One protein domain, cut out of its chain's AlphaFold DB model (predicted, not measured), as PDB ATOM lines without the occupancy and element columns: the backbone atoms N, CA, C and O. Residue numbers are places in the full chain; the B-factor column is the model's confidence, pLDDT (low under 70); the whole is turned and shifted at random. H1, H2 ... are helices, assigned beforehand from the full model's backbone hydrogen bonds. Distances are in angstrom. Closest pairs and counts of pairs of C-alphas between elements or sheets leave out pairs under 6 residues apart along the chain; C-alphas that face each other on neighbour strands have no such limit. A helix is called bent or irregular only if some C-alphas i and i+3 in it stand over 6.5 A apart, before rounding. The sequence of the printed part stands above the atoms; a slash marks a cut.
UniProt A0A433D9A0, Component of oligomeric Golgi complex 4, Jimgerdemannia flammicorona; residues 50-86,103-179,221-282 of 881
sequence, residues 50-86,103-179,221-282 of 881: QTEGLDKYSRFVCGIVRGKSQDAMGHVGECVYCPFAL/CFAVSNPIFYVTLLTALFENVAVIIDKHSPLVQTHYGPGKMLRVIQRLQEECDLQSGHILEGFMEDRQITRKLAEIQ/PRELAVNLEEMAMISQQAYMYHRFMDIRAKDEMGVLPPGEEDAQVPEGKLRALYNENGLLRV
ATOM      1  N   GLN A  50     -57.412 -30.747  34.660       83.88
ATOM      2  CA  GLN A  50     -58.812 -31.161  34.806       83.88
ATOM      3  C   GLN A  50     -59.769 -29.965  34.941       83.88
ATOM      4  O   GLN A  50     -60.799 -29.915  34.274       83.88
ATOM      5  N   THR A  51     -59.412 -28.975  35.757       81.00
ATOM      6  CA  THR A  51     -60.224 -27.773  36.009       81.00
ATOM      7  C   THR A  51     -60.406 -26.927  34.750       81.00
ATOM      8  O   THR A  51     -61.527 -26.579  34.387       81.00
ATOM      9  N   GLU A  52     -59.314 -26.669  34.031       84.75
ATOM     10  CA  GLU A  52     -59.300 -25.897  32.784       84.75
ATOM     11  C   GLU A  52     -60.104 -26.598  31.675       84.75
ATOM     12  O   GLU A  52     -60.852 -25.952  30.936       84.75
ATOM     13  N   GLY A  53     -60.003 -27.932  31.595       86.06
ATOM     14  CA  GLY A  53     -60.791 -28.752  30.677       86.06
ATOM     15  C   GLY A  53     -62.295 -28.691  30.965       86.06
ATOM     16  O   GLY A  53     -63.084 -28.497  30.040       86.06
ATOM     17  N   LEU A  54     -62.701 -28.780  32.238       87.25
ATOM     18  CA  LEU A  54     -64.104 -28.628  32.657       87.25
ATOM     19  C   LEU A  54     -64.631 -27.206  32.408       87.25
ATOM     20  O   LEU A  54     -65.776 -27.031  31.995       87.25
ATOM     21  N   ASP A  55     -63.800 -26.179  32.593       85.44
ATOM     22  CA  ASP A  55     -64.165 -24.793  32.279       85.44
ATOM     23  C   ASP A  55     -64.342 -24.559  30.770       85.44
ATOM     24  O   ASP A  55     -65.222 -23.805  30.355       85.44
ATOM     25  N   LYS A  56     -63.537 -25.195  29.913       87.00
ATOM     26  CA  LYS A  56     -63.746 -25.157  28.454       87.00
ATOM     27  C   LYS A  56     -64.997 -25.922  28.040       87.00
ATOM     28  O   LYS A  56     -65.786 -25.422  27.240       87.00
ATOM     29  N   TYR A  57     -65.209 -27.094  28.621       89.06
ATOM     30  CA  TYR A  57     -66.366 -27.921  28.319       89.06
ATOM     31  C   TYR A  57     -67.682 -27.278  28.762       89.06
ATOM     32  O   TYR A  57     -68.627 -27.223  27.982       89.06
ATOM     33  N   SER A  58     -67.729 -26.705  29.967       87.06
ATOM     34  CA  SER A  58     -68.905 -25.972  30.447       87.06
ATOM     35  C   SER A  58     -69.273 -24.810  29.523       87.06
ATOM     36  O   SER A  58     -70.444 -24.666  29.199       87.06
ATOM     37  N   ARG A  59     -68.302 -24.047  28.993       87.50
ATOM     38  CA  ARG A  59     -68.579 -23.001  27.986       87.50
ATOM     39  C   ARG A  59     -69.212 -23.555  26.708       87.50
ATOM     40  O   ARG A  59     -70.137 -22.938  26.187       87.50
ATOM     41  N   PHE A  60     -68.733 -24.696  26.210       89.69
ATOM     42  CA  PHE A  60     -69.335 -25.365  25.052       89.69
ATOM     43  C   PHE A  60     -70.795 -25.740  25.328       89.69
ATOM     44  O   PHE A  60     -71.679 -25.393  24.545       89.69
ATOM     45  N   VAL A  61     -71.055 -26.382  26.468       89.00
ATOM     46  CA  VAL A  61     -72.398 -26.827  26.846       89.00
ATOM     47  C   VAL A  61     -73.343 -25.636  27.091       89.00
ATOM     48  O   VAL A  61     -74.465 -25.638  26.585       89.00
ATOM     49  N   CYS A  62     -72.886 -24.569  27.757       87.69
ATOM     50  CA  CYS A  62     -73.627 -23.304  27.876       87.69
ATOM     51  C   CYS A  62     -73.931 -22.685  26.496       87.69
ATOM     52  O   CYS A  62     -75.006 -22.130  26.288       87.69
ATOM     53  N   GLY A  63     -73.024 -22.826  25.524       85.94
ATOM     54  CA  GLY A  63     -73.248 -22.402  24.140       85.94
ATOM     55  C   GLY A  63     -74.401 -23.138  23.446       85.94
ATOM     56  O   GLY A  63     -75.129 -22.521  22.671       85.94
ATOM     57  N   ILE A  64     -74.619 -24.422  23.761       86.75
ATOM     58  CA  ILE A  64     -75.772 -25.194  23.266       86.75
ATOM     59  C   ILE A  64     -77.075 -24.634  23.849       86.75
ATOM     60  O   ILE A  64     -78.031 -24.427  23.103       86.75
ATOM     61  N   VAL A  65     -77.104 -24.362  25.161       85.81
ATOM     62  CA  VAL A  65     -78.266 -23.758  25.842       85.81
ATOM     63  C   VAL A  65     -78.602 -22.406  25.218       85.81
ATOM     64  O   VAL A  65     -79.749 -22.161  24.852       85.81
ATOM     65  N   ARG A  66     -77.588 -21.556  25.021       84.44
ATOM     66  CA  ARG A  66     -77.744 -20.240  24.396       84.44
ATOM     67  C   ARG A  66     -78.294 -20.331  22.977       84.44
ATOM     68  O   ARG A  66     -79.231 -19.610  22.661       84.44
ATOM     69  N   GLY A  67     -77.735 -21.209  22.142       82.94
ATOM     70  CA  GLY A  67     -78.198 -21.398  20.765       82.94
ATOM     71  C   GLY A  67     -79.662 -21.830  20.714       82.94
ATOM     72  O   GLY A  67     -80.470 -21.174  20.070       82.94
ATOM     73  N   LYS A  68     -80.033 -22.855  21.489       82.94
ATOM     74  CA  LYS A  68     -81.420 -23.340  21.557       82.94
ATOM     75  C   LYS A  68     -82.404 -22.290  22.086       82.94
ATOM     76  O   LYS A  68     -83.505 -22.178  21.563       82.94
ATOM     77  N   SER A  69     -82.008 -21.526  23.108       79.00
ATOM     78  CA  SER A  69     -82.806 -20.417  23.655       79.00
ATOM     79  C   SER A  69     -83.027 -19.317  22.608       79.00
ATOM     80  O   SER A  69     -84.140 -18.825  22.434       79.00
ATOM     81  N   GLN A  70     -81.976 -18.970  21.858       77.75
ATOM     82  CA  GLN A  70     -82.039 -17.981  20.781       77.75
ATOM     83  C   GLN A  70     -82.871 -18.455  19.592       77.75
ATOM     84  O   GLN A  70     -83.616 -17.649  19.049       77.75
ATOM     85  N   ASP A  71     -82.796 -19.730  19.211       75.38
ATOM     86  CA  ASP A  71     -83.629 -20.303  18.145       75.38
ATOM     87  C   ASP A  71     -85.114 -20.300  18.556       75.38
ATOM     88  O   ASP A  71     -85.986 -19.919  17.772       75.38
ATOM     89  N   ALA A  72     -85.402 -20.635  19.819       69.75
ATOM     90  CA  ALA A  72     -86.753 -20.604  20.375       69.75
ATOM     91  C   ALA A  72     -87.330 -19.177  20.469       69.75
ATOM     92  O   ALA A  72     -88.512 -18.990  20.195       69.75
ATOM     93  N   MET A  73     -86.511 -18.164  20.790       65.75
ATOM     94  CA  MET A  73     -86.899 -16.743  20.710       65.75
ATOM     95  C   MET A  73     -86.943 -16.211  19.267       65.75
ATOM     96  O   MET A  73     -87.744 -15.337  18.950       65.75
ATOM     97  N   GLY A  74     -86.094 -16.722  18.375       57.50
ATOM     98  CA  GLY A  74     -85.959 -16.278  16.987       57.50
ATOM     99  C   GLY A  74     -87.179 -16.606  16.129       57.50
ATOM    100  O   GLY A  74     -87.616 -15.760  15.352       57.50
ATOM    101  N   HIS A  75     -87.805 -17.766  16.348       51.47
ATOM    102  CA  HIS A  75     -89.076 -18.135  15.706       51.47
ATOM    103  C   HIS A  75     -90.260 -17.220  16.073       51.47
ATOM    104  O   HIS A  75     -91.284 -17.228  15.398       51.47
ATOM    105  N   VAL A  76     -90.113 -16.393  17.108       49.47
ATOM    106  CA  VAL A  76     -91.096 -15.390  17.551       49.47
ATOM    107  C   VAL A  76     -90.886 -14.064  16.807       49.47
ATOM    108  O   VAL A  76     -91.834 -13.321  16.556       49.47
ATOM    109  N   GLY A  77     -89.638 -13.781  16.415       43.06
ATOM    110  CA  GLY A  77     -89.209 -12.558  15.729       43.06
ATOM    111  C   GLY A  77     -89.429 -12.538  14.212       43.06
ATOM    112  O   GLY A  77     -89.259 -11.486  13.602       43.06
ATOM    113  N   GLU A  78     -89.830 -13.652  13.589       39.47
ATOM    114  CA  GLU A  78     -90.230 -13.692  12.169       39.47
ATOM    115  C   GLU A  78     -91.671 -13.205  11.925       39.47
ATOM    116  O   GLU A  78     -92.117 -13.119  10.780       39.47
ATOM    117  N   CYS A  79     -92.396 -12.800  12.974       41.62
ATOM    118  CA  CYS A  79     -93.604 -12.003  12.802       41.62
ATOM    119  C   CYS A  79     -93.214 -10.587  12.343       41.62
ATOM    120  O   CYS A  79     -92.942  -9.702  13.153       41.62
ATOM    121  N   VAL A  80     -93.213 -10.369  11.025       41.34
ATOM    122  CA  VAL A  80     -92.889  -9.093  10.346       41.34
ATOM    123  C   VAL A  80     -93.791  -7.919  10.793       41.34
ATOM    124  O   VAL A  80     -93.497  -6.766  10.485       41.34
ATOM    125  N   TYR A  81     -94.850  -8.189  11.567       41.84
ATOM    126  CA  TYR A  81     -95.810  -7.209  12.081       41.84
ATOM    127  C   TYR A  81     -95.750  -6.975  13.607       41.84
ATOM    128  O   TYR A  81     -96.470  -6.113  14.106       41.84
ATOM    129  N   CYS A  82     -94.880  -7.667  14.359       39.16
ATOM    130  CA  CYS A  82     -94.697  -7.401  15.793       39.16
ATOM    131  C   CYS A  82     -93.653  -6.282  16.032       39.16
ATOM    132  O   CYS A  82     -92.565  -6.332  15.451       39.16
ATOM    133  N   PRO A  83     -93.896  -5.295  16.920       37.66
ATOM    134  CA  PRO A  83     -93.043  -4.104  17.076       37.66
ATOM    135  C   PRO A  83     -91.606  -4.321  17.596       37.66
ATOM    136  O   PRO A  83     -90.888  -3.342  17.800       37.66
ATOM    137  N   PHE A  84     -91.146  -5.557  17.801       39.88
ATOM    138  CA  PHE A  84     -89.820  -5.835  18.370       39.88
ATOM    139  C   PHE A  84     -88.657  -5.751  17.362       39.88
ATOM    140  O   PHE A  84     -87.489  -5.727  17.752       39.88
ATOM    141  N   ALA A  85     -88.939  -5.609  16.061       37.41
ATOM    142  CA  ALA A  85     -87.901  -5.424  15.041       37.41
ATOM    143  C   ALA A  85     -87.196  -4.046  15.093       37.41
ATOM    144  O   ALA A  85     -86.202  -3.838  14.397       37.41
ATOM    145  N   LEU A  86     -87.649  -3.096  15.924       39.25
ATOM    146  CA  LEU A  86     -87.112  -1.725  15.944       39.25
ATOM    147  C   LEU A  86     -85.911  -1.489  16.875       39.25
ATOM    148  O   LEU A  86     -85.309  -0.417  16.814       39.25
ATOM    149  N   CYS A 103    -101.759 -10.955  16.313       40.44
ATOM    150  CA  CYS A 103    -100.455 -11.428  16.757       40.44
ATOM    151  C   CYS A 103    -100.632 -12.569  17.778       40.44
ATOM    152  O   CYS A 103    -100.895 -12.313  18.953       40.44
ATOM    153  N   PHE A 104    -100.418 -13.823  17.369       39.72
ATOM    154  CA  PHE A 104    -100.571 -15.034  18.203       39.72
ATOM    155  C   PHE A 104     -99.809 -14.998  19.558       39.72
ATOM    156  O   PHE A 104    -100.205 -15.668  20.511       39.72
ATOM    157  N   ALA A 105     -98.730 -14.207  19.668       42.88
ATOM    158  CA  ALA A 105     -97.895 -14.071  20.874       42.88
ATOM    159  C   ALA A 105     -98.438 -13.074  21.924       42.88
ATOM    160  O   ALA A 105     -98.157 -13.201  23.119       42.88
ATOM    161  N   VAL A 106     -99.245 -12.093  21.502       46.75
ATOM    162  CA  VAL A 106     -99.857 -11.114  22.422       46.75
ATOM    163  C   VAL A 106    -101.070 -11.731  23.126       46.75
ATOM    164  O   VAL A 106    -101.376 -11.373  24.259       46.75
ATOM    165  N   SER A 107    -101.715 -12.715  22.492       51.41
ATOM    166  CA  SER A 107    -102.964 -13.320  22.969       51.41
ATOM    167  C   SER A 107    -102.800 -14.652  23.707       51.41
ATOM    168  O   SER A 107    -103.753 -15.085  24.351       51.41
ATOM    169  N   ASN A 108    -101.647 -15.333  23.617       63.75
ATOM    170  CA  ASN A 108    -101.463 -16.635  24.268       63.75
ATOM    171  C   ASN A 108    -100.961 -16.474  25.724       63.75
ATOM    172  O   ASN A 108     -99.816 -16.055  25.915       63.75
ATOM    173  N   PRO A 109    -101.769 -16.847  26.738       65.50
ATOM    174  CA  PRO A 109    -101.469 -16.634  28.157       65.50
ATOM    175  C   PRO A 109    -100.446 -17.618  28.759       65.50
ATOM    176  O   PRO A 109    -100.254 -17.631  29.971       65.50
ATOM    177  N   ILE A 110     -99.833 -18.489  27.949       76.62
ATOM    178  CA  ILE A 110     -98.875 -19.525  28.397       76.62
ATOM    179  C   ILE A 110     -97.588 -19.482  27.552       76.62
ATOM    180  O   ILE A 110     -96.742 -20.378  27.600       76.62
ATOM    181  N   PHE A 111     -97.420 -18.450  26.730       80.94
ATOM    182  CA  PHE A 111     -96.319 -18.380  25.778       80.94
ATOM    183  C   PHE A 111     -94.948 -18.314  26.476       80.94
ATOM    184  O   PHE A 111     -94.086 -19.159  26.218       80.94
ATOM    185  N   TYR A 112     -94.760 -17.385  27.421       81.44
ATOM    186  CA  TYR A 112     -93.477 -17.248  28.130       81.44
ATOM    187  C   TYR A 112     -93.226 -18.410  29.089       81.44
ATOM    188  O   TYR A 112     -92.081 -18.823  29.274       81.44
ATOM    189  N   VAL A 113     -94.295 -18.990  29.642       81.75
ATOM    190  CA  VAL A 113     -94.226 -20.210  30.459       81.75
ATOM    191  C   VAL A 113     -93.673 -21.369  29.632       81.75
ATOM    192  O   VAL A 113     -92.791 -22.090  30.094       81.75
ATOM    193  N   THR A 114     -94.136 -21.529  28.392       84.44
ATOM    194  CA  THR A 114     -93.684 -22.598  27.490       84.44
ATOM    195  C   THR A 114     -92.223 -22.392  27.086       84.44
ATOM    196  O   THR A 114     -91.446 -23.346  27.063       84.44
ATOM    197  N   LEU A 115     -91.816 -21.144  26.839       82.81
ATOM    198  CA  LEU A 115     -90.433 -20.805  26.509       82.81
ATOM    199  C   LEU A 115     -89.471 -21.077  27.680       82.81
ATOM    200  O   LEU A 115     -88.411 -21.672  27.482       82.81
ATOM    201  N   LEU A 116     -89.858 -20.710  28.908       84.31
ATOM    202  CA  LEU A 116     -89.094 -21.038  30.117       84.31
ATOM    203  C   LEU A 116     -89.053 -22.544  30.380       84.31
ATOM    204  O   LEU A 116     -87.996 -23.080  30.700       84.31
ATOM    205  N   THR A 117     -90.173 -23.240  30.188       85.62
ATOM    206  CA  THR A 117     -90.248 -24.703  30.315       85.62
ATOM    207  C   THR A 117     -89.263 -25.379  29.371       85.62
ATOM    208  O   THR A 117     -88.433 -26.170  29.811       85.62
ATOM    209  N   ALA A 118     -89.275 -24.992  28.093       85.94
ATOM    210  CA  ALA A 118     -88.348 -25.517  27.102       85.94
ATOM    211  C   ALA A 118     -86.884 -25.211  27.460       85.94
ATOM    212  O   ALA A 118     -86.010 -26.052  27.248       85.94
ATOM    213  N   LEU A 119     -86.583 -24.030  28.015       87.25
ATOM    214  CA  LEU A 119     -85.239 -23.699  28.497       87.25
ATOM    215  C   LEU A 119     -84.800 -24.652  29.620       87.25
ATOM    216  O   LEU A 119     -83.714 -25.230  29.537       87.25
ATOM    217  N   PHE A 120     -85.636 -24.848  30.640       88.94
ATOM    218  CA  PHE A 120     -85.314 -25.703  31.785       88.94
ATOM    219  C   PHE A 120     -85.193 -27.178  31.405       88.94
ATOM    220  O   PHE A 120     -84.228 -27.828  31.809       88.94
ATOM    221  N   GLU A 121     -86.102 -27.693  30.576       88.50
ATOM    222  CA  GLU A 121     -86.025 -29.057  30.043       88.50
ATOM    223  C   GLU A 121     -84.744 -29.264  29.232       88.50
ATOM    224  O   GLU A 121     -84.056 -30.271  29.392       88.50
ATOM    225  N   ASN A 122     -84.361 -28.286  28.405       88.31
ATOM    226  CA  ASN A 122     -83.112 -28.352  27.655       88.31
ATOM    227  C   ASN A 122     -81.890 -28.430  28.576       88.31
ATOM    228  O   ASN A 122     -80.974 -29.204  28.288       88.31
ATOM    229  N   VAL A 123     -81.861 -27.659  29.668       88.38
ATOM    230  CA  VAL A 123     -80.770 -27.728  30.651       88.38
ATOM    231  C   VAL A 123     -80.765 -29.080  31.368       88.38
ATOM    232  O   VAL A 123     -79.700 -29.687  31.492       88.38
ATOM    233  N   ALA A 124     -81.927 -29.600  31.768       87.50
ATOM    234  CA  ALA A 124     -82.043 -30.909  32.410       87.50
ATOM    235  C   ALA A 124     -81.541 -32.050  31.502       87.50
ATOM    236  O   ALA A 124     -80.679 -32.830  31.908       87.50
ATOM    237  N   VAL A 125     -81.982 -32.084  30.237       89.94
ATOM    238  CA  VAL A 125     -81.536 -33.068  29.230       89.94
ATOM    239  C   VAL A 125     -80.028 -32.992  29.000       89.94
ATOM    240  O   VAL A 125     -79.362 -34.012  28.817       89.94
ATOM    241  N   ILE A 126     -79.468 -31.783  29.004       88.06
ATOM    242  CA  ILE A 126     -78.028 -31.578  28.873       88.06
ATOM    243  C   ILE A 126     -77.281 -32.154  30.082       88.06
ATOM    244  O   ILE A 126     -76.287 -32.858  29.900       88.06
ATOM    245  N   ILE A 127     -77.749 -31.900  31.304       88.06
ATOM    246  CA  ILE A 127     -77.127 -32.455  32.510       88.06
ATOM    247  C   ILE A 127     -77.137 -33.989  32.444       88.06
ATOM    248  O   ILE A 127     -76.093 -34.609  32.644       88.06
ATOM    249  N   ASP A 128     -78.260 -34.597  32.060       88.75
ATOM    250  CA  ASP A 128     -78.393 -36.055  31.957       88.75
ATOM    251  C   ASP A 128     -77.518 -36.675  30.865       88.75
ATOM    252  O   ASP A 128     -76.826 -37.664  31.108       88.75
ATOM    253  N   LYS A 129     -77.487 -36.082  29.665       89.38
ATOM    254  CA  LYS A 129     -76.692 -36.603  28.540       89.38
ATOM    255  C   LYS A 129     -75.188 -36.514  28.811       89.38
ATOM    256  O   LYS A 129     -74.430 -37.382  28.378       89.38
ATOM    257  N   HIS A 130     -74.745 -35.455  29.486       88.00
ATOM    258  CA  HIS A 130     -73.326 -35.139  29.633       88.00
ATOM    259  C   HIS A 130     -72.719 -35.605  30.969       88.00
ATOM    260  O   HIS A 130     -71.495 -35.733  31.047       88.00
ATOM    261  N   SER A 131     -73.535 -35.945  31.976       86.69
ATOM    262  CA  SER A 131     -73.057 -36.449  33.275       86.69
ATOM    263  C   SER A 131     -72.193 -37.726  33.172       86.69
ATOM    264  O   SER A 131     -71.061 -37.706  33.670       86.69
ATOM    265  N   PRO A 132     -72.586 -38.791  32.432       88.19
ATOM    266  CA  PRO A 132     -71.786 -40.019  32.338       88.19
ATOM    267  C   PRO A 132     -70.389 -39.795  31.747       88.19
ATOM    268  O   PRO A 132     -69.419 -40.445  32.143       88.19
ATOM    269  N   LEU A 133     -70.264 -38.855  30.802       88.00
ATOM    270  CA  LEU A 133     -68.988 -38.534  30.168       88.00
ATOM    271  C   LEU A 133     -68.024 -37.870  31.161       88.00
ATOM    272  O   LEU A 133     -66.841 -38.215  31.186       88.00
ATOM    273  N   VAL A 134     -68.527 -36.935  31.970       87.44
ATOM    274  CA  VAL A 134     -67.732 -36.236  32.989       87.44
ATOM    275  C   VAL A 134     -67.324 -37.212  34.091       87.44
ATOM    276  O   VAL A 134     -66.136 -37.310  34.396       87.44
ATOM    277  N   GLN A 135     -68.265 -38.006  34.604       86.50
ATOM    278  CA  GLN A 135     -67.998 -38.984  35.662       86.50
ATOM    279  C   GLN A 135     -66.959 -40.038  35.234       86.50
ATOM    280  O   GLN A 135     -66.057 -40.360  36.005       86.50
ATOM    281  N   THR A 136     -67.015 -40.514  33.984       87.00
ATOM    282  CA  THR A 136     -66.083 -41.537  33.468       87.00
ATOM    283  C   THR A 136     -64.644 -41.027  33.322       87.00
ATOM    284  O   THR A 136     -63.699 -41.785  33.529       87.00
ATOM    285  N   HIS A 137     -64.449 -39.764  32.927       85.94
ATOM    286  CA  HIS A 137     -63.127 -39.253  32.529       85.94
ATOM    287  C   HIS A 137     -62.486 -38.277  33.518       85.94
ATOM    288  O   HIS A 137     -61.261 -38.163  33.539       85.94
ATOM    289  N   TYR A 138     -63.287 -37.581  34.322       85.44
ATOM    290  CA  TYR A 138     -62.824 -36.597  35.303       85.44
ATOM    291  C   TYR A 138     -63.045 -37.060  36.748       85.44
ATOM    292  O   TYR A 138     -62.443 -36.494  37.657       85.44
ATOM    293  N   GLY A 139     -63.838 -38.115  36.952       82.69
ATOM    294  CA  GLY A 139     -64.149 -38.675  38.263       82.69
ATOM    295  C   GLY A 139     -65.484 -38.180  38.830       82.69
ATOM    296  O   GLY A 139     -66.092 -37.249  38.289       82.69
ATOM    297  N   PRO A 140     -65.963 -38.818  39.910       81.12
ATOM    298  CA  PRO A 140     -67.247 -38.488  40.520       81.12
ATOM    299  C   PRO A 140     -67.225 -37.103  41.194       81.12
ATOM    300  O   PRO A 140     -66.172 -36.637  41.631       81.12
ATOM    301  N   GLY A 141     -68.368 -36.411  41.238       79.12
ATOM    302  CA  GLY A 141     -68.511 -35.085  41.856       79.12
ATOM    303  C   GLY A 141     -68.007 -33.911  41.005       79.12
ATOM    304  O   GLY A 141     -68.342 -32.752  41.254       79.12
ATOM    305  N   LYS A 142     -67.224 -34.165  39.945       82.38
ATOM    306  CA  LYS A 142     -66.693 -33.110  39.058       82.38
ATOM    307  C   LYS A 142     -67.749 -32.492  38.128       82.38
ATOM    308  O   LYS A 142     -67.483 -31.450  37.523       82.38
ATOM    309  N   MET A 143     -68.941 -33.087  38.029       85.94
ATOM    310  CA  MET A 143     -70.068 -32.537  37.264       85.94
ATOM    311  C   MET A 143     -70.648 -31.271  37.920       85.94
ATOM    312  O   MET A 143     -71.181 -30.412  37.216       85.94
ATOM    313  N   LEU A 144     -70.451 -31.084  39.233       82.50
ATOM    314  CA  LEU A 144     -70.916 -29.911  39.983       82.50
ATOM    315  C   LEU A 144     -70.454 -28.580  39.359       82.50
ATOM    316  O   LEU A 144     -71.251 -27.654  39.213       82.50
ATOM    317  N   ARG A 145     -69.200 -28.495  38.891       81.19
ATOM    318  CA  ARG A 145     -68.667 -27.285  38.233       81.19
ATOM    319  C   ARG A 145     -69.389 -26.944  36.931       81.19
ATOM    320  O   ARG A 145     -69.574 -25.773  36.600       81.19
ATOM    321  N   VAL A 146     -69.783 -27.967  36.172       85.00
ATOM    322  CA  VAL A 146     -70.537 -27.795  34.924       85.00
ATOM    323  C   VAL A 146     -71.967 -27.359  35.241       85.00
ATOM    324  O   VAL A 146     -72.460 -26.424  34.615       85.00
ATOM    325  N   ILE A 147     -72.593 -27.961  36.259       85.31
ATOM    326  CA  ILE A 147     -73.934 -27.600  36.751       85.31
ATOM    327  C   ILE A 147     -73.981 -26.133  37.207       85.31
ATOM    328  O   ILE A 147     -74.884 -25.408  36.798       85.31
ATOM    329  N   GLN A 148     -72.988 -25.653  37.965       82.31
ATOM    330  CA  GLN A 148     -72.902 -24.246  38.389       82.31
ATOM    331  C   GLN A 148     -72.869 -23.275  37.198       82.31
ATOM    332  O   GLN A 148     -73.561 -22.259  37.191       82.31
ATOM    333  N   ARG A 149     -72.089 -23.586  36.156       82.50
ATOM    334  CA  ARG A 149     -72.011 -22.746  34.948       82.50
ATOM    335  C   ARG A 149     -73.279 -22.816  34.100       82.50
ATOM    336  O   ARG A 149     -73.668 -21.808  33.514       82.50
ATOM    337  N   LEU A 150     -73.941 -23.972  34.061       86.31
ATOM    338  CA  LEU A 150     -75.242 -24.113  33.410       86.31
ATOM    339  C   LEU A 150     -76.335 -23.343  34.147       86.31
ATOM    340  O   LEU A 150     -77.168 -22.728  33.487       86.31
ATOM    341  N   GLN A 151     -76.301 -23.311  35.482       82.81
ATOM    342  CA  GLN A 151     -77.191 -22.470  36.278       82.81
ATOM    343  C   GLN A 151     -77.019 -20.990  35.912       82.81
ATOM    344  O   GLN A 151     -78.008 -20.322  35.641       82.81
ATOM    345  N   GLU A 152     -75.780 -20.491  35.844       82.25
ATOM    346  CA  GLU A 152     -75.496 -19.091  35.491       82.25
ATOM    347  C   GLU A 152     -75.989 -18.718  34.084       82.25
ATOM    348  O   GLU A 152     -76.576 -17.653  33.895       82.25
ATOM    349  N   GLU A 153     -75.783 -19.589  33.090       83.69
ATOM    350  CA  GLU A 153     -76.297 -19.347  31.736       83.69
ATOM    351  C   GLU A 153     -77.830 -19.432  31.693       83.69
ATOM    352  O   GLU A 153     -78.466 -18.619  31.026       83.69
ATOM    353  N   CYS A 154     -78.438 -20.371  32.422       85.69
ATOM    354  CA  CYS A 154     -79.891 -20.491  32.518       85.69
ATOM    355  C   CYS A 154     -80.525 -19.253  33.171       85.69
ATOM    356  O   CYS A 154     -81.516 -18.726  32.664       85.69
ATOM    357  N   ASP A 155     -79.925 -18.729  34.241       80.25
ATOM    358  CA  ASP A 155     -80.355 -17.492  34.901       80.25
ATOM    359  C   ASP A 155     -80.273 -16.287  33.944       80.25
ATOM    360  O   ASP A 155     -81.156 -15.430  33.938       80.25
ATOM    361  N   LEU A 156     -79.252 -16.237  33.081       81.38
ATOM    362  CA  LEU A 156     -79.111 -15.188  32.069       81.38
ATOM    363  C   LEU A 156     -80.193 -15.292  30.982       81.38
ATOM    364  O   LEU A 156     -80.856 -14.301  30.675       81.38
ATOM    365  N   GLN A 157     -80.408 -16.486  30.420       81.12
ATOM    366  CA  GLN A 157     -81.415 -16.700  29.373       81.12
ATOM    367  C   GLN A 157     -82.844 -16.505  29.898       81.12
ATOM    368  O   GLN A 157     -83.649 -15.830  29.259       81.12
ATOM    369  N   SER A 158     -83.153 -17.032  31.084       82.25
ATOM    370  CA  SER A 158     -84.446 -16.815  31.743       82.25
ATOM    371  C   SER A 158     -84.669 -15.343  32.101       82.25
ATOM    372  O   SER A 158     -85.793 -14.854  32.000       82.25
ATOM    373  N   GLY A 159     -83.600 -14.607  32.429       77.06
ATOM    374  CA  GLY A 159     -83.633 -13.160  32.621       77.06
ATOM    375  C   GLY A 159     -84.123 -12.396  31.388       77.06
ATOM    376  O   GLY A 159     -84.979 -11.524  31.531       77.06
ATOM    377  N   HIS A 160     -83.648 -12.758  30.194       78.81
ATOM    378  CA  HIS A 160     -84.105 -12.159  28.935       78.81
ATOM    379  C   HIS A 160     -85.555 -12.516  28.598       78.81
ATOM    380  O   HIS A 160     -86.315 -11.655  28.158       78.81
ATOM    381  N   ILE A 161     -85.963 -13.765  28.841       80.44
ATOM    382  CA  ILE A 161     -87.351 -14.198  28.622       80.44
ATOM    383  C   ILE A 161     -88.308 -13.413  29.530       80.44
ATOM    384  O   ILE A 161     -89.355 -12.949  29.081       80.44
ATOM    385  N   LEU A 162     -87.933 -13.226  30.799       79.62
ATOM    386  CA  LEU A 162     -88.737 -12.480  31.763       79.62
ATOM    387  C   LEU A 162     -88.781 -10.977  31.449       79.62
ATOM    388  O   LEU A 162     -89.815 -10.352  31.652       79.62
ATOM    389  N   GLU A 163     -87.691 -10.394  30.945       77.56
ATOM    390  CA  GLU A 163     -87.690  -9.012  30.444       77.56
ATOM    391  C   GLU A 163     -88.685  -8.839  29.295       77.56
ATOM    392  O   GLU A 163     -89.531  -7.950  29.367       77.56
ATOM    393  N   GLY A 164     -88.667  -9.749  28.314       76.50
ATOM    394  CA  GLY A 164     -89.648  -9.762  27.227       76.50
ATOM    395  C   GLY A 164     -91.089  -9.865  27.736       76.50
ATOM    396  O   GLY A 164     -91.945  -9.097  27.313       76.50
ATOM    397  N   PHE A 165     -91.352 -10.734  28.719       80.19
ATOM    398  CA  PHE A 165     -92.667 -10.829  29.365       80.19
ATOM    399  C   PHE A 165     -93.099  -9.506  30.025       80.19
ATOM    400  O   PHE A 165     -94.222  -9.039  29.821       80.19
ATOM    401  N   MET A 166     -92.214  -8.893  30.817       74.00
ATOM    402  CA  MET A 166     -92.507  -7.656  31.552       74.00
ATOM    403  C   MET A 166     -92.794  -6.478  30.613       74.00
ATOM    404  O   MET A 166     -93.665  -5.653  30.912       74.00
ATOM    405  N   GLU A 167     -92.077  -6.409  29.489       76.56
ATOM    406  CA  GLU A 167     -92.248  -5.393  28.449       76.56
ATOM    407  C   GLU A 167     -93.526  -5.628  27.634       76.56
ATOM    408  O   GLU A 167     -94.369  -4.729  27.556       76.56
ATOM    409  N   ASP A 168     -93.731  -6.841  27.111       73.31
ATOM    410  CA  ASP A 168     -94.853  -7.163  26.222       73.31
ATOM    411  C   ASP A 168     -96.207  -7.118  26.947       73.31
ATOM    412  O   ASP A 168     -97.211  -6.695  26.370       73.31
ATOM    413  N   ARG A 169     -96.252  -7.479  28.238       73.31
ATOM    414  CA  ARG A 169     -97.469  -7.363  29.069       73.31
ATOM    415  C   ARG A 169     -97.626  -6.004  29.751       73.31
ATOM    416  O   ARG A 169     -98.645  -5.770  30.408       73.31
ATOM    417  N   GLN A 170     -96.650  -5.106  29.594       73.44
ATOM    418  CA  GLN A 170     -96.615  -3.766  30.193       73.44
ATOM    419  C   GLN A 170     -96.820  -3.768  31.720       73.44
ATOM    420  O   GLN A 170     -97.432  -2.848  32.271       73.44
ATOM    421  N   ILE A 171     -96.311  -4.785  32.424       71.88
ATOM    422  CA  ILE A 171     -96.571  -4.991  33.863       71.88
ATOM    423  C   ILE A 171     -96.129  -3.776  34.687       71.88
ATOM    424  O   ILE A 171     -96.881  -3.288  35.528       71.88
ATOM    425  N   THR A 172     -94.947  -3.227  34.401       72.75
ATOM    426  CA  THR A 172     -94.396  -2.062  35.114       72.75
ATOM    427  C   THR A 172     -95.262  -0.814  34.947       72.75
ATOM    428  O   THR A 172     -95.425  -0.039  35.888       72.75
ATOM    429  N   ARG A 173     -95.844  -0.618  33.757       74.44
ATOM    430  CA  ARG A 173     -96.746   0.505  33.485       74.44
ATOM    431  C   ARG A 173     -98.067   0.332  34.231       74.44
ATOM    432  O   ARG A 173     -98.484   1.255  34.920       74.44
ATOM    433  N   LYS A 174     -98.679  -0.853  34.134       67.88
ATOM    434  CA  LYS A 174     -99.932  -1.195  34.829       67.88
ATOM    435  C   LYS A 174     -99.794  -1.030  36.344       67.88
ATOM    436  O   LYS A 174    -100.661  -0.453  36.984       67.88
ATOM    437  N   LEU A 175     -98.665  -1.457  36.907       65.31
ATOM    438  CA  LEU A 175     -98.344  -1.262  38.319       65.31
ATOM    439  C   LEU A 175     -98.233   0.218  38.696       65.31
ATOM    440  O   LEU A 175     -98.787   0.624  39.712       65.31
ATOM    441  N   ALA A 176     -97.544   1.032  37.891       65.69
ATOM    442  CA  ALA A 176     -97.422   2.464  38.155       65.69
ATOM    443  C   ALA A 176     -98.782   3.180  38.087       65.69
ATOM    444  O   ALA A 176     -99.041   4.081  38.882       65.69
ATOM    445  N   GLU A 177     -99.663   2.755  37.176       64.06
ATOM    446  CA  GLU A 177    -101.044   3.239  37.091       64.06
ATOM    447  C   GLU A 177    -101.831   2.884  38.365       64.06
ATOM    448  O   GLU A 177    -102.432   3.777  38.964       64.06
ATOM    449  N   ILE A 178    -101.745   1.637  38.848       60.38
ATOM    450  CA  ILE A 178    -102.387   1.183  40.097       60.38
ATOM    451  C   ILE A 178    -101.855   1.959  41.314       60.38
ATOM    452  O   ILE A 178    -102.635   2.473  42.109       60.38
ATOM    453  N   GLN A 179    -100.535   2.122  41.438       57.75
ATOM    454  CA  GLN A 179     -99.907   2.840  42.557       57.75
ATOM    455  C   GLN A 179    -100.185   4.349  42.563       57.75
ATOM    456  O   GLN A 179    -100.005   5.012  43.583       57.75
ATOM    457  N   PRO A 221    -109.465  -5.475  34.710       56.12
ATOM    458  CA  PRO A 221    -109.219  -6.479  35.743       56.12
ATOM    459  C   PRO A 221    -109.087  -7.909  35.201       56.12
ATOM    460  O   PRO A 221    -108.392  -8.737  35.793       56.12
ATOM    461  N   ARG A 222    -109.728  -8.225  34.067       60.16
ATOM    462  CA  ARG A 222    -109.618  -9.541  33.416       60.16
ATOM    463  C   ARG A 222    -108.243  -9.758  32.801       60.16
ATOM    464  O   ARG A 222    -107.671 -10.834  32.955       60.16
ATOM    465  N   GLU A 223    -107.700  -8.734  32.152       65.12
ATOM    466  CA  GLU A 223    -106.359  -8.763  31.576       65.12
ATOM    467  C   GLU A 223    -105.300  -8.863  32.682       65.12
ATOM    468  O   GLU A 223    -104.357  -9.650  32.586       65.12
ATOM    469  N   LEU A 224    -105.482  -8.127  33.785       66.62
ATOM    470  CA  LEU A 224    -104.612  -8.230  34.957       66.62
ATOM    471  C   LEU A 224    -104.655  -9.640  35.568       66.62
ATOM    472  O   LEU A 224    -103.609 -10.209  35.869       66.62
ATOM    473  N   ALA A 225    -105.839 -10.250  35.678       61.12
ATOM    474  CA  ALA A 225    -105.979 -11.606  36.201       61.12
ATOM    475  C   ALA A 225    -105.255 -12.663  35.352       61.12
ATOM    476  O   ALA A 225    -104.695 -13.597  35.926       61.12
ATOM    477  N   VAL A 226    -105.254 -12.518  34.021       70.75
ATOM    478  CA  VAL A 226    -104.519 -13.399  33.096       70.75
ATOM    479  C   VAL A 226    -103.009 -13.217  33.249       70.75
ATOM    480  O   VAL A 226    -102.292 -14.206  33.374       70.75
ATOM    481  N   ASN A 227    -102.531 -11.972  33.323       71.25
ATOM    482  CA  ASN A 227    -101.108 -11.682  33.528       71.25
ATOM    483  C   ASN A 227    -100.595 -12.261  34.854       71.25
ATOM    484  O   ASN A 227     -99.535 -12.879  34.897       71.25
ATOM    485  N   LEU A 228    -101.371 -12.114  35.930       68.56
ATOM    486  CA  LEU A 228    -101.025 -12.651  37.244       68.56
ATOM    487  C   LEU A 228    -101.049 -14.191  37.276       68.56
ATOM    488  O   LEU A 228    -100.276 -14.800  38.012       68.56
ATOM    489  N   GLU A 229    -101.908 -14.829  36.478       70.44
ATOM    490  CA  GLU A 229    -101.914 -16.286  36.310       70.44
ATOM    491  C   GLU A 229    -100.662 -16.775  35.567       70.44
ATOM    492  O   GLU A 229    -100.003 -17.710  36.018       70.44
ATOM    493  N   GLU A 230    -100.284 -16.102  34.475       75.12
ATOM    494  CA  GLU A 230     -99.051 -16.396  33.730       75.12
ATOM    495  C   GLU A 230     -97.815 -16.228  34.635       75.12
ATOM    496  O   GLU A 230     -96.952 -17.104  34.672       75.12
ATOM    497  N   MET A 231     -97.773 -15.182  35.469       75.56
ATOM    498  CA  MET A 231     -96.703 -14.965  36.455       75.56
ATOM    499  C   MET A 231     -96.614 -16.065  37.515       75.56
ATOM    500  O   MET A 231     -95.512 -16.482  37.878       75.56
ATOM    501  N   ALA A 232     -97.754 -16.556  38.004       69.06
ATOM    502  CA  ALA A 232     -97.775 -17.655  38.962       69.06
ATOM    503  C   ALA A 232     -97.236 -18.952  38.345       69.06
ATOM    504  O   ALA A 232     -96.439 -19.642  38.978       69.06
ATOM    505  N   MET A 233     -97.592 -19.244  37.089       75.50
ATOM    506  CA  MET A 233     -97.050 -20.388  36.347       75.50
ATOM    507  C   MET A 233     -95.544 -20.245  36.070       75.50
ATOM    508  O   MET A 233     -94.797 -21.212  36.211       75.50
ATOM    509  N   ILE A 234     -95.069 -19.036  35.741       78.44
ATOM    510  CA  ILE A 234     -93.631 -18.740  35.614       78.44
ATOM    511  C   ILE A 234     -92.907 -19.031  36.938       78.44
ATOM    512  O   ILE A 234     -91.847 -19.663  36.934       78.44
ATOM    513  N   SER A 235     -93.486 -18.612  38.068       74.12
ATOM    514  CA  SER A 235     -92.928 -18.875  39.399       74.12
ATOM    515  C   SER A 235     -92.853 -20.356  39.720       74.12
ATOM    516  O   SER A 235     -91.804 -20.842  40.144       74.12
ATOM    517  N   GLN A 236     -93.945 -21.076  39.471       77.25
ATOM    518  CA  GLN A 236     -94.015 -22.516  39.678       77.25
ATOM    519  C   GLN A 236     -92.893 -23.226  38.925       77.25
ATOM    520  O   GLN A 236     -92.172 -24.051  39.486       77.25
ATOM    521  N   GLN A 237     -92.715 -22.867  37.655       79.00
ATOM    522  CA  GLN A 237     -91.746 -23.527  36.803       79.00
ATOM    523  C   GLN A 237     -90.301 -23.198  37.198       79.00
ATOM    524  O   GLN A 237     -89.437 -24.078  37.187       79.00
ATOM    525  N   ALA A 238     -90.048 -21.961  37.629       78.25
ATOM    526  CA  ALA A 238     -88.769 -21.575  38.212       78.25
ATOM    527  C   ALA A 238     -88.456 -22.387  39.482       78.25
ATOM    528  O   ALA A 238     -87.343 -22.896  39.625       78.25
ATOM    529  N   TYR A 239     -89.430 -22.553  40.385       75.00
ATOM    530  CA  TYR A 239     -89.264 -23.340  41.612       75.00
ATOM    531  C   TYR A 239     -88.927 -24.805  41.310       75.00
ATOM    532  O   TYR A 239     -87.945 -25.334  41.837       75.00
ATOM    533  N   MET A 240     -89.682 -25.443  40.411       77.25
ATOM    534  CA  MET A 240     -89.458 -26.838  40.012       77.25
ATOM    535  C   MET A 240     -88.051 -27.057  39.457       77.25
ATOM    536  O   MET A 240     -87.363 -28.008  39.837       77.25
ATOM    537  N   TYR A 241     -87.593 -26.142  38.604       82.50
ATOM    538  CA  TYR A 241     -86.239 -26.177  38.069       82.50
ATOM    539  C   TYR A 241     -85.174 -25.974  39.157       82.50
ATOM    540  O   TYR A 241     -84.195 -26.721  39.204       82.50
ATOM    541  N   HIS A 242     -85.358 -25.019  40.075       76.38
ATOM    542  CA  HIS A 242     -84.417 -24.820  41.182       76.38
ATOM    543  C   HIS A 242     -84.323 -26.035  42.097       76.38
ATOM    544  O   HIS A 242     -83.216 -26.415  42.477       76.38
ATOM    545  N   ARG A 243     -85.451 -26.687  42.389       75.88
ATOM    546  CA  ARG A 243     -85.485 -27.935  43.154       75.88
ATOM    547  C   ARG A 243     -84.739 -29.060  42.435       75.88
ATOM    548  O   ARG A 243     -83.946 -29.756  43.063       75.88
ATOM    549  N   PHE A 244     -84.942 -29.217  41.126       82.75
ATOM    550  CA  PHE A 244     -84.183 -30.175  40.315       82.75
ATOM    551  C   PHE A 244     -82.671 -29.917  40.400       82.75
ATOM    552  O   PHE A 244     -81.899 -30.840  40.655       82.75
ATOM    553  N   MET A 245     -82.252 -28.659  40.241       80.75
ATOM    554  CA  MET A 245     -80.841 -28.277  40.324       80.75
ATOM    555  C   MET A 245     -80.259 -28.537  41.718       80.75
ATOM    556  O   MET A 245     -79.145 -29.048  41.813       80.75
ATOM    557  N   ASP A 246     -81.010 -28.235  42.782       71.75
ATOM    558  CA  ASP A 246     -80.608 -28.474  44.174       71.75
ATOM    559  C   ASP A 246     -80.351 -29.957  44.456       71.75
ATOM    560  O   ASP A 246     -79.292 -30.312  44.971       71.75
ATOM    561  N   ILE A 247     -81.271 -30.834  44.041       77.00
ATOM    562  CA  ILE A 247     -81.109 -32.289  44.182       77.00
ATOM    563  C   ILE A 247     -79.845 -32.754  43.451       77.00
ATOM    564  O   ILE A 247     -78.997 -33.418  44.042       77.00
ATOM    565  N   ARG A 248     -79.658 -32.339  42.191       81.56
ATOM    566  CA  ARG A 248     -78.489 -32.749  41.396       81.56
ATOM    567  C   ARG A 248     -77.167 -32.225  41.947       81.56
ATOM    568  O   ARG A 248     -76.160 -32.923  41.870       81.56
ATOM    569  N   ALA A 249     -77.146 -31.015  42.496       76.25
ATOM    570  CA  ALA A 249     -75.946 -30.470  43.117       76.25
ATOM    571  C   ALA A 249     -75.606 -31.182  44.433       76.25
ATOM    572  O   ALA A 249     -74.437 -31.489  44.663       76.25
ATOM    573  N   LYS A 250     -76.614 -31.494  45.261       75.81
ATOM    574  CA  LYS A 250     -76.447 -32.281  46.494       75.81
ATOM    575  C   LYS A 250     -75.897 -33.675  46.206       75.81
ATOM    576  O   LYS A 250     -74.957 -34.089  46.882       75.81
ATOM    577  N   ASP A 251     -76.430 -34.350  45.189       80.38
ATOM    578  CA  ASP A 251     -75.960 -35.673  44.772       80.38
ATOM    579  C   ASP A 251     -74.477 -35.640  44.387       80.38
ATOM    580  O   ASP A 251     -73.695 -36.448  44.875       80.38
ATOM    581  N   GLU A 252     -74.053 -34.677  43.566       77.94
ATOM    582  CA  GLU A 252     -72.650 -34.573  43.144       77.94
ATOM    583  C   GLU A 252     -71.722 -34.149  44.291       77.94
ATOM    584  O   GLU A 252     -70.589 -34.625  44.386       77.94
ATOM    585  N   MET A 253     -72.195 -33.289  45.193       68.50
ATOM    586  CA  MET A 253     -71.415 -32.846  46.342       68.50
ATOM    587  C   MET A 253     -71.199 -33.957  47.375       68.50
ATOM    588  O   MET A 253     -70.111 -34.052  47.936       68.50
ATOM    589  N   GLY A 254     -72.180 -34.841  47.580       70.62
ATOM    590  CA  GLY A 254     -72.051 -35.988  48.484       70.62
ATOM    591  C   GLY A 254     -70.995 -37.018  48.058       70.62
ATOM    592  O   GLY A 254     -70.583 -37.840  48.874       70.62
ATOM    593  N   VAL A 255     -70.539 -36.974  46.801       78.38
ATOM    594  CA  VAL A 255     -69.534 -37.902  46.247       78.38
ATOM    595  C   VAL A 255     -68.145 -37.249  46.121       78.38
ATOM    596  O   VAL A 255     -67.173 -37.925  45.776       78.38
ATOM    597  N   LEU A 256     -68.006 -35.950  46.414       70.75
ATOM    598  CA  LEU A 256     -66.707 -35.274  46.385       70.75
ATOM    599  C   LEU A 256     -65.813 -35.722  47.562       70.75
ATOM    600  O   LEU A 256     -66.287 -35.843  48.691       70.75
ATOM    601  N   PRO A 257     -64.505 -35.950  47.339       65.06
ATOM    602  CA  PRO A 257     -63.578 -36.257  48.422       65.06
ATOM    603  C   PRO A 257     -63.374 -35.038  49.350       65.06
ATOM    604  O   PRO A 257     -63.249 -33.906  48.862       65.06
ATOM    605  N   PRO A 258     -63.282 -35.246  50.682       50.03
ATOM    606  CA  PRO A 258     -63.162 -34.157  51.652       50.03
ATOM    607  C   PRO A 258     -61.879 -33.346  51.411       50.03
ATOM    608  O   PRO A 258     -60.776 -33.893  51.413       50.03
ATOM    609  N   GLY A 259     -62.034 -32.035  51.190       54.84
ATOM    610  CA  GLY A 259     -60.948 -31.088  50.888       54.84
ATOM    611  C   GLY A 259     -60.937 -30.521  49.459       54.84
ATOM    612  O   GLY A 259     -60.294 -29.501  49.229       54.84
ATOM    613  N   GLU A 260     -61.672 -31.111  48.507       56.19
ATOM    614  CA  GLU A 260     -61.845 -30.543  47.153       56.19
ATOM    615  C   GLU A 260     -63.076 -29.626  47.011       56.19
ATOM    616  O   GLU A 260     -63.256 -28.996  45.968       56.19
ATOM    617  N   GLU A 261     -63.899 -29.512  48.057       52.72
ATOM    618  CA  GLU A 261     -65.107 -28.673  48.106       52.72
ATOM    619  C   GLU A 261     -64.796 -27.193  47.809       52.72
ATOM    620  O   GLU A 261     -65.480 -26.548  47.013       52.72
ATOM    621  N   ASP A 262     -63.696 -26.677  48.367       46.19
ATOM    622  CA  ASP A 262     -63.259 -25.286  48.195       46.19
ATOM    623  C   ASP A 262     -62.675 -25.002  46.796       46.19
ATOM    624  O   ASP A 262     -62.699 -23.860  46.335       46.19
ATOM    625  N   ALA A 263     -62.193 -26.029  46.082       51.28
ATOM    626  CA  ALA A 263     -61.632 -25.901  44.730       51.28
ATOM    627  C   ALA A 263     -62.708 -25.887  43.623       51.28
ATOM    628  O   ALA A 263     -62.416 -25.563  42.465       51.28
ATOM    629  N   GLN A 264     -63.954 -26.240  43.959       51.88
ATOM    630  CA  GLN A 264     -65.081 -26.233  43.024       51.88
ATOM    631  C   GLN A 264     -65.696 -24.839  42.851       51.88
ATOM    632  O   GLN A 264     -66.285 -24.574  41.804       51.88
ATOM    633  N   VAL A 265     -65.507 -23.922  43.808       50.38
ATOM    634  CA  VAL A 265     -65.961 -22.529  43.688       50.38
ATOM    635  C   VAL A 265     -65.148 -21.821  42.587       50.38
ATOM    636  O   VAL A 265     -63.916 -21.861  42.616       50.38
ATOM    637  N   PRO A 266     -65.785 -21.175  41.591       48.94
ATOM    638  CA  PRO A 266     -65.065 -20.418  40.571       48.94
ATOM    639  C   PRO A 266     -64.179 -19.328  41.201       48.94
ATOM    640  O   PRO A 266     -64.672 -18.516  41.989       48.94
ATOM    641  N   GLU A 267     -62.890 -19.282  40.842       38.00
ATOM    642  CA  GLU A 267     -61.957 -18.253  41.326       38.00
ATOM    643  C   GLU A 267     -62.523 -16.843  41.073       38.00
ATOM    644  O   GLU A 267     -62.877 -16.491  39.945       38.00
ATOM    645  N   GLY A 268     -62.631 -16.036  42.138       41.09
ATOM    646  CA  GLY A 268     -63.113 -14.649  42.086       41.09
ATOM    647  C   GLY A 268     -64.549 -14.401  42.571       41.09
ATOM    648  O   GLY A 268     -64.966 -13.243  42.600       41.09
ATOM    649  N   LYS A 269     -65.309 -15.426  42.990       45.06
ATOM    650  CA  LYS A 269     -66.651 -15.252  43.589       45.06
ATOM    651  C   LYS A 269     -66.643 -15.505  45.105       45.06
ATOM    652  O   LYS A 269     -66.001 -16.431  45.590       45.06
ATOM    653  N   LEU A 270     -67.353 -14.665  45.869       40.53
ATOM    654  CA  LEU A 270     -67.460 -14.786  47.331       40.53
ATOM    655  C   LEU A 270     -68.220 -16.063  47.728       40.53
ATOM    656  O   LEU A 270     -69.364 -16.246  47.317       40.53
ATOM    657  N   ARG A 271     -67.638 -16.870  48.628       44.66
ATOM    658  CA  ARG A 271     -68.262 -18.056  49.263       44.66
ATOM    659  C   ARG A 271     -69.645 -17.758  49.865       44.66
ATOM    660  O   ARG A 271     -70.510 -18.619  49.873       44.66
ATOM    661  N   ALA A 272     -69.883 -16.513  50.289       44.69
ATOM    662  CA  ALA A 272     -71.163 -16.035  50.818       44.69
ATOM    663  C   ALA A 272     -72.328 -16.028  49.804       44.69
ATOM    664  O   ALA A 272     -73.479 -15.881  50.213       44.69
ATOM    665  N   LEU A 273     -72.048 -16.149  48.501       42.53
ATOM    666  CA  LEU A 273     -73.059 -16.218  47.439       42.53
ATOM    667  C   LEU A 273     -73.506 -17.650  47.130       42.53
ATOM    668  O   LEU A 273     -74.440 -17.810  46.351       42.53
ATOM    669  N   TYR A 274     -72.874 -18.666  47.724       49.03
ATOM    670  CA  TYR A 274     -73.168 -20.078  47.487       49.03
ATOM    671  C   TYR A 274     -73.733 -20.744  48.755       49.03
ATOM    672  O   TYR A 274     -73.417 -20.354  49.879       49.03
ATOM    673  N   ASN A 275     -74.636 -21.703  48.569       43.25
ATOM    674  CA  ASN A 275     -75.230 -22.541  49.609       43.25
ATOM    675  C   ASN A 275     -74.248 -23.638  50.051       43.25
ATOM    676  O   ASN A 275     -73.243 -23.887  49.385       43.25
ATOM    677  N   GLU A 276     -74.567 -24.339  51.145       46.72
ATOM    678  CA  GLU A 276     -73.796 -25.512  51.601       46.72
ATOM    679  C   GLU A 276     -73.735 -26.624  50.546       46.72
ATOM    680  O   GLU A 276     -72.827 -27.432  50.607       46.72
ATOM    681  N   ASN A 277     -74.645 -26.614  49.559       40.53
ATOM    682  CA  ASN A 277     -74.714 -27.510  48.396       40.53
ATOM    683  C   ASN A 277     -73.864 -27.082  47.175       40.53
ATOM    684  O   ASN A 277     -73.906 -27.734  46.133       40.53
ATOM    685  N   GLY A 278     -73.156 -25.949  47.250       43.66
ATOM    686  CA  GLY A 278     -72.352 -25.419  46.148       43.66
ATOM    687  C   GLY A 278     -73.123 -24.708  45.022       43.66
ATOM    688  O   GLY A 278     -72.497 -24.326  44.035       43.66
ATOM    689  N   LEU A 279     -74.436 -24.478  45.132       47.69
ATOM    690  CA  LEU A 279     -75.221 -23.644  44.195       47.69
ATOM    691  C   LEU A 279     -75.334 -22.196  44.674       47.69
ATOM    692  O   LEU A 279     -75.159 -21.920  45.857       47.69
ATOM    693  N   LEU A 280     -75.667 -21.259  43.779       47.91
ATOM    694  CA  LEU A 280     -75.924 -19.866  44.172       47.91
ATOM    695  C   LEU A 280     -77.126 -19.773  45.139       47.91
ATOM    696  O   LEU A 280     -78.190 -20.320  44.862       47.91
ATOM    697  N   ARG A 281     -76.953 -19.039  46.249       44.88
ATOM    698  CA  ARG A 281     -77.908 -18.853  47.365       44.88
ATOM    699  C   ARG A 281     -79.285 -18.343  46.939       44.88
ATOM    700  O   ARG A 281     -80.284 -18.661  47.571       44.88
ATOM    701  N   VAL A 282     -79.327 -17.517  45.897       47.06
ATOM    702  CA  VAL A 282     -80.547 -16.953  45.310       47.06
ATOM    703  C   VAL A 282     -80.307 -16.871  43.809       47.06
ATOM    704  O   VAL A 282     -79.412 -16.145  43.376       47.06
TER     705      VAL A 282
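Overview. This is residues 50 to 86, 103 to 179 and 221 to 282 of the 881 residues of the protein "Component of oligomeric Golgi complex 4" of Jimgerdemannia flammicorona (UniProt A0A433D9A0). Four long helices, H1, H4, H5 and H7, make an elongated up-and-down bundle, with H4 and H5 between H1 on one side and H7 on the other. The short helices H2, H3 and H6 lie at one end of the bundle; from the other end a long stretch without a named element, residues 254 to 282, folds back. The printed part has 176 residues, with seven named helices in the order H1 to H7 and no named strand; its class is all helix. It is only just compact, close to loose, with a radius of gyration of the C-alphas of 18.8 A and spans of 56 by 35 by 26 A.

Along the chain. H1, residues 50 to 77, begins with C-alpha 50 at (-58.812, -31.161, 34.806) and is 40.4 A long. H2, residues 83 to 86, is neither bent nor irregular, but only just: C-alphas 83 and 86 are 6.5 A apart. H3 is residues 104 to 107. H4, residues 111 to 138, is 39.3 A long and irregular: C-alphas 129 and 132 are 7.1 A apart, and it has a kink of 37 degrees near residue 132. H5, residues 144 to 168, is 35.8 A long, and H6 is residues 171 to 179. H7, residues 221 to 253, is the longest helix at 47.3 A and ends with C-alpha 253 at (-71.415, -32.846, 46.342).

Arrangement. H4 and H5 are the hub, touching three helices each. They form a helical hairpin, opposite ways at a shallow tilt of 10 degrees; their closest C-alphas, of Leu 116 and Ser 158, are 6.5 A apart. H1 touches H5, the same way at 21 degrees, a shallow tilt, with the C-alphas of Ser 58 and Val 146 closest at 5.1 A. H1 also touches H4, closest at the C-alphas of Ser 69 and Leu 119, 6.3 A. H7 touches H4 with residues 230 to 241 alone, closest at the C-alphas of Val 113 and Ile 234, 5.4 A. It touches H5 with residues 245 to 253 alone, closest at the C-alphas of Leu 144 and Glu 252, 5.9 A. H1 and H7 are apart. H6 and H7 are near each other, with 5 pairs of C-alphas within 10 A. H2 and H3 touch no helix. Every O i to N i+4 pair is within hydrogen-bond range in H5, H6 and H7, against 22 of 24 in H1 and in H4; H2 and H3 are too short for such a pair.

Size, cuts and confidence. The C-alphas farthest apart, of Tyr 81 and Pro 258, are 57.9 A apart. Residues 87 to 102 and 180 to 220 are not printed; the gaps between C-alphas are 16.5 A and 14.8 A. Of the links that are printed whole, none is long. The mean pLDDT of the printed part is 70.9, and 62 residues are under 70, among them 72 to 86, 103 to 109 and 257 to 282.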